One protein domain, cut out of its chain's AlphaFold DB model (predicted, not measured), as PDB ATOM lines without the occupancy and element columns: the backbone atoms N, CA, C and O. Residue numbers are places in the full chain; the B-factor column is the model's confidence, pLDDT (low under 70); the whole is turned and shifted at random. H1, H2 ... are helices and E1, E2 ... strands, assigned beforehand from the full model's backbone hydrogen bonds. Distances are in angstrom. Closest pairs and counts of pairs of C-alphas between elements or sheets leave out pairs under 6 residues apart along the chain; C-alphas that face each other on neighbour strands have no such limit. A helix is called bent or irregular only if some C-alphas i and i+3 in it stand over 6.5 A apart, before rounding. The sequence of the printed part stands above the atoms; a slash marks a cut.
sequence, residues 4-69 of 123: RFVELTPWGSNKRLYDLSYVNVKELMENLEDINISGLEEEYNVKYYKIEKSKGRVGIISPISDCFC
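Overview. This is residues 4 to 69 of the 123 residues of the protein "Mob_synth_C domain-containing protein" of bioreactor metagenome (UniProt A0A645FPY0). A small twisted sheet of four strands makes the body, with helix H1 set beyond one end of it and short helix H2 grazing it. Residues 11 to 16, of which 12 to 16 belong to H1, stick out. The 66 printed residues include two named helices and four named strands, in the order E1 H1 H2 E2 E3 E4; the sheet, E1 E4 E3 E2, is mixed, and so is the class, helices and strands. The whole is only just loose, close to compact, with a radius of gyration of the C-alphas of 13.0 A and spans of 38 by 26 by 19 A.

Arrangement. Edge strand E1, residues 4 to 6, is parallel to inner strand E4, residues 57 to 61, at 18 degrees, with N 5 and O 59 2.8 A apart. H1, residues 12 to 21, is not on the sheet, and is apart from H2, residues 25 to 30. H2 only grazes the sheet, with residues 25 to 29. Edge strand E2, residues 37 to 43, and E3, residues 46 to 51, form an antiparallel hairpin at 160 degrees, with N 41 and O 48 2.9 A apart. E3 and E4 form another at 151 degrees, with N 49 and O 58 2.8 A apart. E2, E3 and E4 are a meander, each strand the antiparallel neighbour of the one before. E1, H1, H2 and E2 are a split strand-helix-strand unit, its two strands running the same way with E4 and E3 between them; its crossover is right-handed. The sheet is only just strongly twisted, with C-alphas up to 4.4 A off its best plane. In H2 every O i to N i+4 pair is within hydrogen-bond range, in H1 4 of 6.

Along the chain. E1 begins at C-alpha 4, (-5.257, 15.152, -1.554). H1 is 15.6 A long and irregular, with C-alphas 13 and 16 7.1 A apart. E2 is 16.9 A long, E3 15.5 A and E4 12.9 A, ending at C-alpha 61, (1.169, 17.992, -3.557).

Size, cuts and confidence. The C-alphas farthest apart, of Gly 12 and Lys 53, are 38.5 A apart. The printed part has no cut, no link is long, and no printed residue is under 70 in pLDDT.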
ATOM      1  N   ARG A   4      -6.504  14.632  -0.990       94.88
ATOM      2  CA  ARG A   4      -5.257  15.152  -1.554       94.88
ATOM      3  C   ARG A   4      -5.417  15.425  -3.043       94.88
ATOM      4  O   ARG A   4      -5.922  14.572  -3.769       94.88
ATOM      5  N   PHE A   5      -4.935  16.581  -3.473       94.00
ATOM      6  CA  PHE A   5      -4.786  16.958  -4.871       94.00
ATOM      7  C   PHE A   5      -3.304  16.955  -5.230       94.00
ATOM      8  O   PHE A   5      -2.456  17.344  -4.426       94.00
ATOM      9  N   VAL A   6      -3.001  16.491  -6.438       93.62
ATOM     10  CA  VAL A   6      -1.640  16.433  -6.972       93.62
ATOM     11  C   VAL A   6      -1.587  17.336  -8.191       93.62
ATOM     12  O   VAL A   6      -2.425  17.205  -9.084       93.62
ATOM     13  N   GLU A   7      -0.631  18.260  -8.210       95.06
ATOM     14  CA  GLU A   7      -0.390  19.140  -9.348       95.06
ATOM     15  C   GLU A   7      -0.049  18.305 -10.584       95.06
ATOM     16  O   GLU A   7       0.744  17.360 -10.536       95.06
ATOM     17  N   LEU A   8      -0.683  18.660 -11.699       94.69
ATOM     18  CA  LEU A   8      -0.474  17.991 -12.968       94.69
ATOM     19  C   LEU A   8       0.958  18.234 -13.451       94.69
ATOM     20  O   LEU A   8       1.393  19.379 -13.543       94.69
ATOM     21  N   THR A   9       1.663  17.165 -13.822       94.06
ATOM     22  CA  THR A   9       3.027  17.248 -14.356       94.06
ATOM     23  C   THR A   9       3.093  16.916 -15.847       94.06
ATOM     24  O   THR A   9       2.356  16.036 -16.298       94.06
ATOM     25  N   PRO A  10       3.975  17.560 -16.640       93.81
ATOM     26  CA  PRO A  10       4.112  17.318 -18.076       93.81
ATOM     27  C   PRO A  10       4.982  16.088 -18.359       93.81
ATOM     28  O   PRO A  10       5.934  16.144 -19.136       93.81
ATOM     29  N   TRP A  11       4.675  14.963 -17.717       91.88
ATOM     30  CA  TRP A  11       5.434  13.723 -17.861       91.88
ATOM     31  C   TRP A  11       4.587  12.605 -18.473       91.88
ATOM     32  O   TRP A  11       3.394  12.468 -18.185       91.88
ATOM     33  N   GLY A  12       5.199  11.804 -19.349       88.00
ATOM     34  CA  GLY A  12       4.514  10.738 -20.078       88.00
ATOM     35  C   GLY A  12       3.313  11.251 -20.885       88.00
ATOM     36  O   GLY A  12       3.404  12.235 -21.623       88.00
ATOM     37  N   SER A  13       2.160  10.597 -20.730       89.19
ATOM     38  CA  SER A  13       0.923  10.949 -21.444       89.19
ATOM     39  C   SER A  13       0.286  12.268 -20.995       89.19
ATOM     40  O   SER A  13      -0.616  12.763 -21.670       89.19
ATOM     41  N   ASN A  14       0.745  12.858 -19.887       92.25
ATOM     42  CA  ASN A  14       0.151  14.077 -19.338       92.25
ATOM     43  C   ASN A  14       0.580  15.348 -20.071       92.25
ATOM     44  O   ASN A  14      -0.071  16.373 -19.902       92.25
ATOM     45  N   LYS A  15       1.626  15.299 -20.909       91.88
ATOM     46  CA  LYS A  15       2.188  16.485 -21.578       91.88
ATOM     47  C   LYS A  15       1.131  17.320 -22.309       91.88
ATOM     48  O   LYS A  15       1.016  18.512 -22.071       91.88
ATOM     49  N   ARG A  16       0.274  16.675 -23.110       94.00
ATOM     50  CA  ARG A  16      -0.800  17.372 -23.837       94.00
ATOM     51  C   ARG A  16      -1.822  18.025 -22.902       94.00
ATOM     52  O   ARG A  16      -2.318  19.101 -23.211       94.00
ATOM     53  N   LEU A  17      -2.186  17.357 -21.807       94.75
ATOM     54  CA  LEU A  17      -3.142  17.904 -20.843       94.75
ATOM     55  C   LEU A  17      -2.521  19.079 -20.083       94.75
ATOM     56  O   LEU A  17      -3.177  20.092 -19.882       94.75
ATOM     57  N   TYR A  18      -1.244  18.962 -19.725       95.44
ATOM     58  CA  TYR A  18      -0.485  20.032 -19.097       95.44
ATOM     59  C   TYR A  18      -0.471  21.289 -19.975       95.44
ATOM     60  O   TYR A  18      -0.894  22.347 -19.523       95.44
ATOM     61  N   ASP A  19      -0.109  21.154 -21.252       93.56
ATOM     62  CA  ASP A  19      -0.040  22.290 -22.182       93.56
ATOM     63  C   ASP A  19      -1.398  22.998 -22.378       93.56
ATOM     64  O   ASP A  19      -1.440  24.184 -22.701       93.56
ATOM     65  N   LEU A  20      -2.515  22.282 -22.200       94.81
ATOM     66  CA  LEU A  20      -3.868  22.812 -22.413       94.81
ATOM     67  C   LEU A  20      -4.530  23.370 -21.149       94.81
ATOM     68  O   LEU A  20      -5.400  24.232 -21.261       94.81
ATOM     69  N   SER A  21      -4.204  22.834 -19.973       93.50
ATOM     70  CA  SER A  21      -4.975  23.087 -18.750       93.50
ATOM     71  C   SER A  21      -4.130  23.151 -17.480       93.50
ATOM     72  O   SER A  21      -4.656  22.908 -16.392       93.50
ATOM     73  N   TYR A  22      -2.825  23.408 -17.585       94.56
ATOM     74  CA  TYR A  22      -1.995  23.613 -16.404       94.56
ATOM     75  C   TYR A  22      -2.479  24.818 -15.589       94.56
ATOM     76  O   TYR A  22      -2.801  25.876 -16.130       94.56
ATOM     77  N   VAL A  23      -2.496  24.641 -14.270       92.69
ATOM     78  CA  VAL A  23      -2.763  25.691 -13.291       92.69
ATOM     79  C   VAL A  23      -1.616  25.675 -12.295       92.69
ATOM     80  O   VAL A  23      -1.334  24.632 -11.703       92.69
ATOM     81  N   ASN A  24      -0.971  26.826 -12.099       92.25
ATOM     82  CA  ASN A  24       0.034  26.980 -11.058       92.25
ATOM     83  C   ASN A  24      -0.652  26.891  -9.691       92.25
ATOM     84  O   ASN A  24      -1.410  27.778  -9.300       92.25
ATOM     85  N   VAL A  25      -0.415  25.792  -8.977       91.56
ATOM     86  CA  VAL A  25      -1.140  25.518  -7.734       91.56
ATOM     87  C   VAL A  25      -0.705  26.455  -6.613       91.56
ATOM     88  O   VAL A  25      -1.540  26.855  -5.807       91.56
ATOM     89  N   LYS A  26       0.571  26.847  -6.564       87.88
ATOM     90  CA  LYS A  26       1.044  27.832  -5.585       87.88
ATOM     91  C   LYS A  26       0.306  29.162  -5.747       87.88
ATOM     92  O   LYS A  26      -0.267  29.651  -4.780       87.88
ATOM     93  N   GLU A  27       0.264  29.687  -6.969       90.62
ATOM     94  CA  GLU A  27      -0.445  30.931  -7.280       90.62
ATOM     95  C   GLU A  27      -1.950  30.803  -7.007       90.62
ATOM     96  O   GLU A  27      -2.550  31.692  -6.411       90.62
ATOM     97  N   LEU A  28      -2.565  29.671  -7.367       89.81
ATOM     98  CA  LEU A  28      -3.970  29.402  -7.057       89.81
ATOM     99  C   LEU A  28      -4.242  29.472  -5.547       89.81
ATOM    100  O   LEU A  28      -5.208  30.102  -5.130       89.81
ATOM    101  N   MET A  29      -3.399  28.834  -4.730       87.44
ATOM    102  CA  MET A  29      -3.547  28.839  -3.270       87.44
ATOM    103  C   MET A  29      -3.302  30.219  -2.652       87.44
ATOM    104  O   MET A  29      -3.942  30.541  -1.654       87.44
ATOM    105  N   GLU A  30      -2.417  31.034  -3.229       86.50
ATOM    106  CA  GLU A  30      -2.156  32.412  -2.786       86.50
ATOM    107  C   GLU A  30      -3.319  33.370  -3.105       86.50
ATOM    108  O   GLU A  30      -3.524  34.334  -2.371       86.50
ATOM    109  N   ASN A  31      -4.106  33.087  -4.151       88.31
ATOM    110  CA  ASN A  31      -5.221  33.929  -4.612       88.31
ATOM    111  C   ASN A  31      -6.615  33.373  -4.257       88.31
ATOM    112  O   ASN A  31      -7.631  33.822  -4.788       88.31
ATOM    113  N   LEU A  32      -6.692  32.364  -3.390       86.12
ATOM    114  CA  LEU A  32      -7.952  31.734  -3.001       86.12
ATOM    115  C   LEU A  32      -8.678  32.572  -1.934       86.12
ATOM    116  O   LEU A  32      -8.385  32.465  -0.745       86.12
ATOM    117  N   GLU A  33      -9.648  33.386  -2.356       83.69
ATOM    118  CA  GLU A  33     -10.405  34.284  -1.462       83.69
ATOM    119  C   GLU A  33     -11.657  33.633  -0.839       83.69
ATOM    120  O   GLU A  33     -12.038  33.961   0.283       83.69
ATOM    121  N   ASP A  34     -12.277  32.664  -1.521       84.50
ATOM    122  CA  ASP A  34     -13.574  32.085  -1.120       84.50
ATOM    123  C   ASP A  34     -13.483  31.000  -0.027       84.50
ATOM    124  O   ASP A  34     -14.491  30.395   0.358       84.50
ATOM    125  N   ILE A  35     -12.279  30.698   0.468       86.00
ATOM    126  CA  ILE A  35     -12.044  29.599   1.411       86.00
ATOM    127  C   ILE A  35     -11.424  30.125   2.704       86.00
ATOM    128  O   ILE A  35     -10.265  30.529   2.746       86.00
ATOM    129  N   ASN A  36     -12.162  29.991   3.809       90.19
ATOM    130  CA  ASN A  36     -11.633  30.272   5.143       90.19
ATOM    131  C   ASN A  36     -10.666  29.168   5.592       90.19
ATOM    132  O   ASN A  36     -11.074  28.116   6.105       90.19
ATOM    133  N   ILE A  37      -9.372  29.418   5.418       91.44
ATOM    134  CA  ILE A  37      -8.297  28.549   5.896       91.44
ATOM    135  C   ILE A  37      -8.014  28.879   7.368       91.44
ATOM    136  O   ILE A  37      -7.563  29.963   7.714       91.44
ATOM    137  N   SER A  38      -8.261  27.905   8.239       90.88
ATOM    138  CA  SER A  38      -8.057  27.992   9.693       90.88
ATOM    139  C   SER A  38      -6.695  27.473  10.167       90.88
ATOM    140  O   SER A  38      -6.371  27.583  11.348       90.88
ATOM    141  N   GLY A  39      -5.906  26.870   9.276       91.38
ATOM    142  CA  GLY A  39      -4.575  26.367   9.604       91.38
ATOM    143  C   GLY A  39      -3.855  25.739   8.414       91.38
ATOM    144  O   GLY A  39      -4.495  25.301   7.455       91.38
ATOM    145  N   LEU A  40      -2.528  25.690   8.521       92.75
ATOM    146  CA  LEU A  40      -1.609  25.101   7.552       92.75
ATOM    147  C   LEU A  40      -0.654  24.150   8.281       92.75
ATOM    148  O   LEU A  40      -0.024  24.539   9.262       92.75
ATOM    149  N   GLU A  41      -0.540  22.922   7.788       93.69
ATOM    150  CA  GLU A  41       0.397  21.914   8.288       93.69
ATOM    151  C   GLU A  41       1.196  21.342   7.113       93.69
ATOM    152  O   GLU A  41       0.616  20.933   6.108       93.69
ATOM    153  N   GLU A  42       2.523  21.289   7.225       92.44
ATOM    154  CA  GLU A  42       3.376  20.664   6.211       92.44
ATOM    155  C   GLU A  42       3.805  19.265   6.649       92.44
ATOM    156  O   GLU A  42       4.357  19.082   7.734       92.44
ATOM    157  N   GLU A  43       3.588  18.274   5.787       90.38
ATOM    158  CA  GLU A  43       3.998  16.893   6.019       90.38
ATOM    159  C   GLU A  43       4.715  16.351   4.781       90.38
ATOM    160  O   GLU A  43       4.097  16.083   3.750       90.38
ATOM    161  N   TYR A  44       6.031  16.164   4.893       86.62
ATOM    162  CA  TYR A  44       6.893  15.658   3.824       86.62
ATOM    163  C   TYR A  44       6.766  16.460   2.517       86.62
ATOM    164  O   TYR A  44       7.414  17.489   2.384       86.62
ATOM    165  N   ASN A  45       5.949  16.020   1.559       91.31
ATOM    166  CA  ASN A  45       5.715  16.682   0.274       91.31
ATOM    167  C   ASN A  45       4.284  17.225   0.115       91.31
ATOM    168  O   ASN A  45       3.879  17.559  -0.998       91.31
ATOM    169  N   VAL A  46       3.517  17.270   1.205       94.81
ATOM    170  CA  VAL A  46       2.116  17.688   1.220       94.81
ATOM    171  C   VAL A  46       1.954  18.926   2.096       94.81
ATOM    172  O   VAL A  46       2.387  18.937   3.249       94.81
ATOM    173  N   LYS A  47       1.270  19.945   1.578       94.12
ATOM    174  CA  LYS A  47       0.760  21.079   2.361       94.12
ATOM    175  C   LYS A  47      -0.716  20.852   2.661       94.12
ATOM    176  O   LYS A  47      -1.523  20.775   1.737       94.12
ATOM    177  N   TYR A  48      -1.074  20.705   3.930       95.50
ATOM    178  CA  TYR A  48      -2.453  20.532   4.369       95.50
ATOM    179  C   TYR A  48      -3.069  21.842   4.819       95.50
ATOM    180  O   TYR A  48      -2.607  22.471   5.764       95.50
ATOM    181  N   TYR A  49      -4.192  22.176   4.203       93.31
ATOM    182  CA  TYR A  49      -5.021  23.316   4.538       93.31
ATOM    183  C   TYR A  49      -6.239  22.829   5.320       93.31
ATOM    184  O   TYR A  49      -7.004  21.970   4.863       93.31
ATOM    185  N   LYS A  50      -6.425  23.370   6.523       93.81
ATOM    186  CA  LYS A  50      -7.599  23.096   7.350       93.81
ATOM    187  C   LYS A  50      -8.675  24.129   7.053       93.81
ATOM    188  O   LYS A  50      -8.527  25.294   7.414       93.81
ATOM    189  N   ILE A  51      -9.775  23.704   6.448       92.44
ATOM    190  CA  ILE A  51     -10.879  24.599   6.089       92.44
ATOM    191  C   ILE A  51     -11.856  24.699   7.264       92.44
ATOM    192  O   ILE A  51     -12.202  23.679   7.875       92.44
ATOM    193  N   GLU A  52     -12.313  25.905   7.595       92.75
ATOM    194  CA  GLU A  52     -13.321  26.101   8.641       92.75
ATOM    195  C   GLU A  52     -14.575  25.251   8.395       92.75
ATOM    196  O   GLU A  52     -15.031  25.079   7.267       92.75
ATOM    197  N   LYS A  53     -15.158  24.716   9.476       90.38
ATOM    198  CA  LYS A  53     -16.380  23.883   9.454       90.38
ATOM    199  C   LYS A  53     -16.272  22.583   8.635       90.38
ATOM    200  O   LYS A  53     -17.258  21.854   8.528       90.38
ATOM    201  N   SER A  54     -15.096  22.243   8.106       91.00
ATOM    202  CA  SER A  54     -14.851  20.969   7.427       91.00
ATOM    203  C   SER A  54     -14.473  19.854   8.420       91.00
ATOM    204  O   SER A  54     -13.961  20.106   9.510       91.00
ATOM    205  N   LYS A  55     -14.738  18.592   8.053       91.31
ATOM    206  CA  LYS A  55     -14.413  17.398   8.870       91.31
ATOM    207  C   LYS A  55     -12.996  16.846   8.627       91.31
ATOM    208  O   LYS A  55     -12.668  15.760   9.110       91.31
ATOM    209  N   GLY A  56     -12.180  17.511   7.818       92.31
ATOM    210  CA  GLY A  56     -10.877  17.003   7.389       92.31
ATOM    211  C   GLY A  56     -10.021  18.085   6.752       92.31
ATOM    212  O   GLY A  56     -10.400  19.253   6.752       92.31
ATOM    213  N   ARG A  57      -8.860  17.697   6.230       94.44
ATOM    214  CA  ARG A  57      -7.906  18.621   5.605       94.44
ATOM    215  C   ARG A  57      -7.864  18.422   4.092       94.44
ATOM    216  O   ARG A  57      -8.072  17.309   3.599       94.44
ATOM    217  N   VAL A  58      -7.551  19.491   3.369       93.69
ATOM    218  CA  VAL A  58      -7.210  19.432   1.944       93.69
ATOM    219  C   VAL A  58      -5.695  19.441   1.822       93.69
ATOM    220  O   VAL A  58      -5.051  20.400   2.229       93.69
ATOM    221  N   GLY A  59      -5.122  18.358   1.310       94.94
ATOM    222  CA  GLY A  59      -3.693  18.241   1.046       94.94
ATOM    223  C   GLY A  59      -3.365  18.613  -0.393       94.94
ATOM    224  O   GLY A  59      -4.036  18.159  -1.316       94.94
ATOM    225  N   ILE A  60      -2.311  19.389  -0.583       95.19
ATOM    226  CA  ILE A  60      -1.799  19.781  -1.892       95.19
ATOM    227  C   ILE A  60      -0.382  19.228  -2.055       95.19
ATOM    228  O   ILE A  60       0.468  19.435  -1.188       95.19
ATOM    229  N   ILE A  61      -0.142  18.516  -3.158       95.00
ATOM    230  CA  ILE A  61       1.169  17.992  -3.557       95.00
ATOM    231  C   ILE A  61       1.573  18.679  -4.860       95.00
ATOM    232  O   ILE A  61       0.990  18.383  -5.902       95.00
ATOM    233  N   SER A  62       2.577  19.553  -4.807       94.38
ATOM    234  CA  SER A  62       2.953  20.426  -5.930       94.38
ATOM    235  C   SER A  62       4.391  20.189  -6.406       94.38
ATOM    236  O   SER A  62       5.290  20.937  -6.034       94.38
ATOM    237  N   PRO A  63       4.665  19.134  -7.196       93.19
ATOM    238  CA  PRO A  63       6.004  18.861  -7.726       93.19
ATOM    239  C   PRO A  63       6.598  19.973  -8.607       93.19
ATOM    240  O   PRO A  63       7.815  19.994  -8.756       93.19
ATOM    241  N   ILE A  64       5.793  20.873  -9.187       93.12
ATOM    242  CA  ILE A  64       6.281  21.911 -10.113       93.12
ATOM    243  C   ILE A  64       6.315  23.268  -9.425       93.12
ATOM    244  O   ILE A  64       7.387  23.845  -9.260       93.12
ATOM    245  N   SER A  65       5.156  23.772  -8.997       92.69
ATOM    246  CA  SER A  65       5.043  25.138  -8.468       92.69
ATOM    247  C   SER A  65       5.665  25.319  -7.078       92.69
ATOM    248  O   SER A  65       5.967  26.447  -6.686       92.69
ATOM    249  N   ASP A  66       5.892  24.224  -6.345       90.19
ATOM    250  CA  ASP A  66       6.519  24.212  -5.019       90.19
ATOM    251  C   ASP A  66       7.377  22.946  -4.831       90.19
ATOM    252  O   ASP A  66       7.112  22.073  -3.997       90.19
ATOM    253  N   CYS A  67       8.395  22.821  -5.688       90.00
ATOM    254  CA  CYS A  67       9.242  21.635  -5.786       90.00
ATOM    255  C   CYS A  67       9.876  21.240  -4.437       90.00
ATOM    256  O   CYS A  67      10.517  22.035  -3.754       90.00
ATOM    257  N   PHE A  68       9.752  19.957  -4.088       92.50
ATOM    258  CA  PHE A  68      10.238  19.368  -2.834       92.50
ATOM    259  C   PHE A  68      11.400  18.383  -3.037       92.50
ATOM    260  O   PHE A  68      11.650  17.525  -2.186       92.50
ATOM    261  N   CYS A  69      12.106  18.462  -4.169       93.25
ATOM    262  CA  CYS A  69      13.184  17.527  -4.498       93.25
ATOM    263  C   CYS A  69      14.353  17.570  -3.497       93.25
ATOM    264  O   CYS A  69      14.905  16.517  -3.189       93.25
TER     265      CYS A  69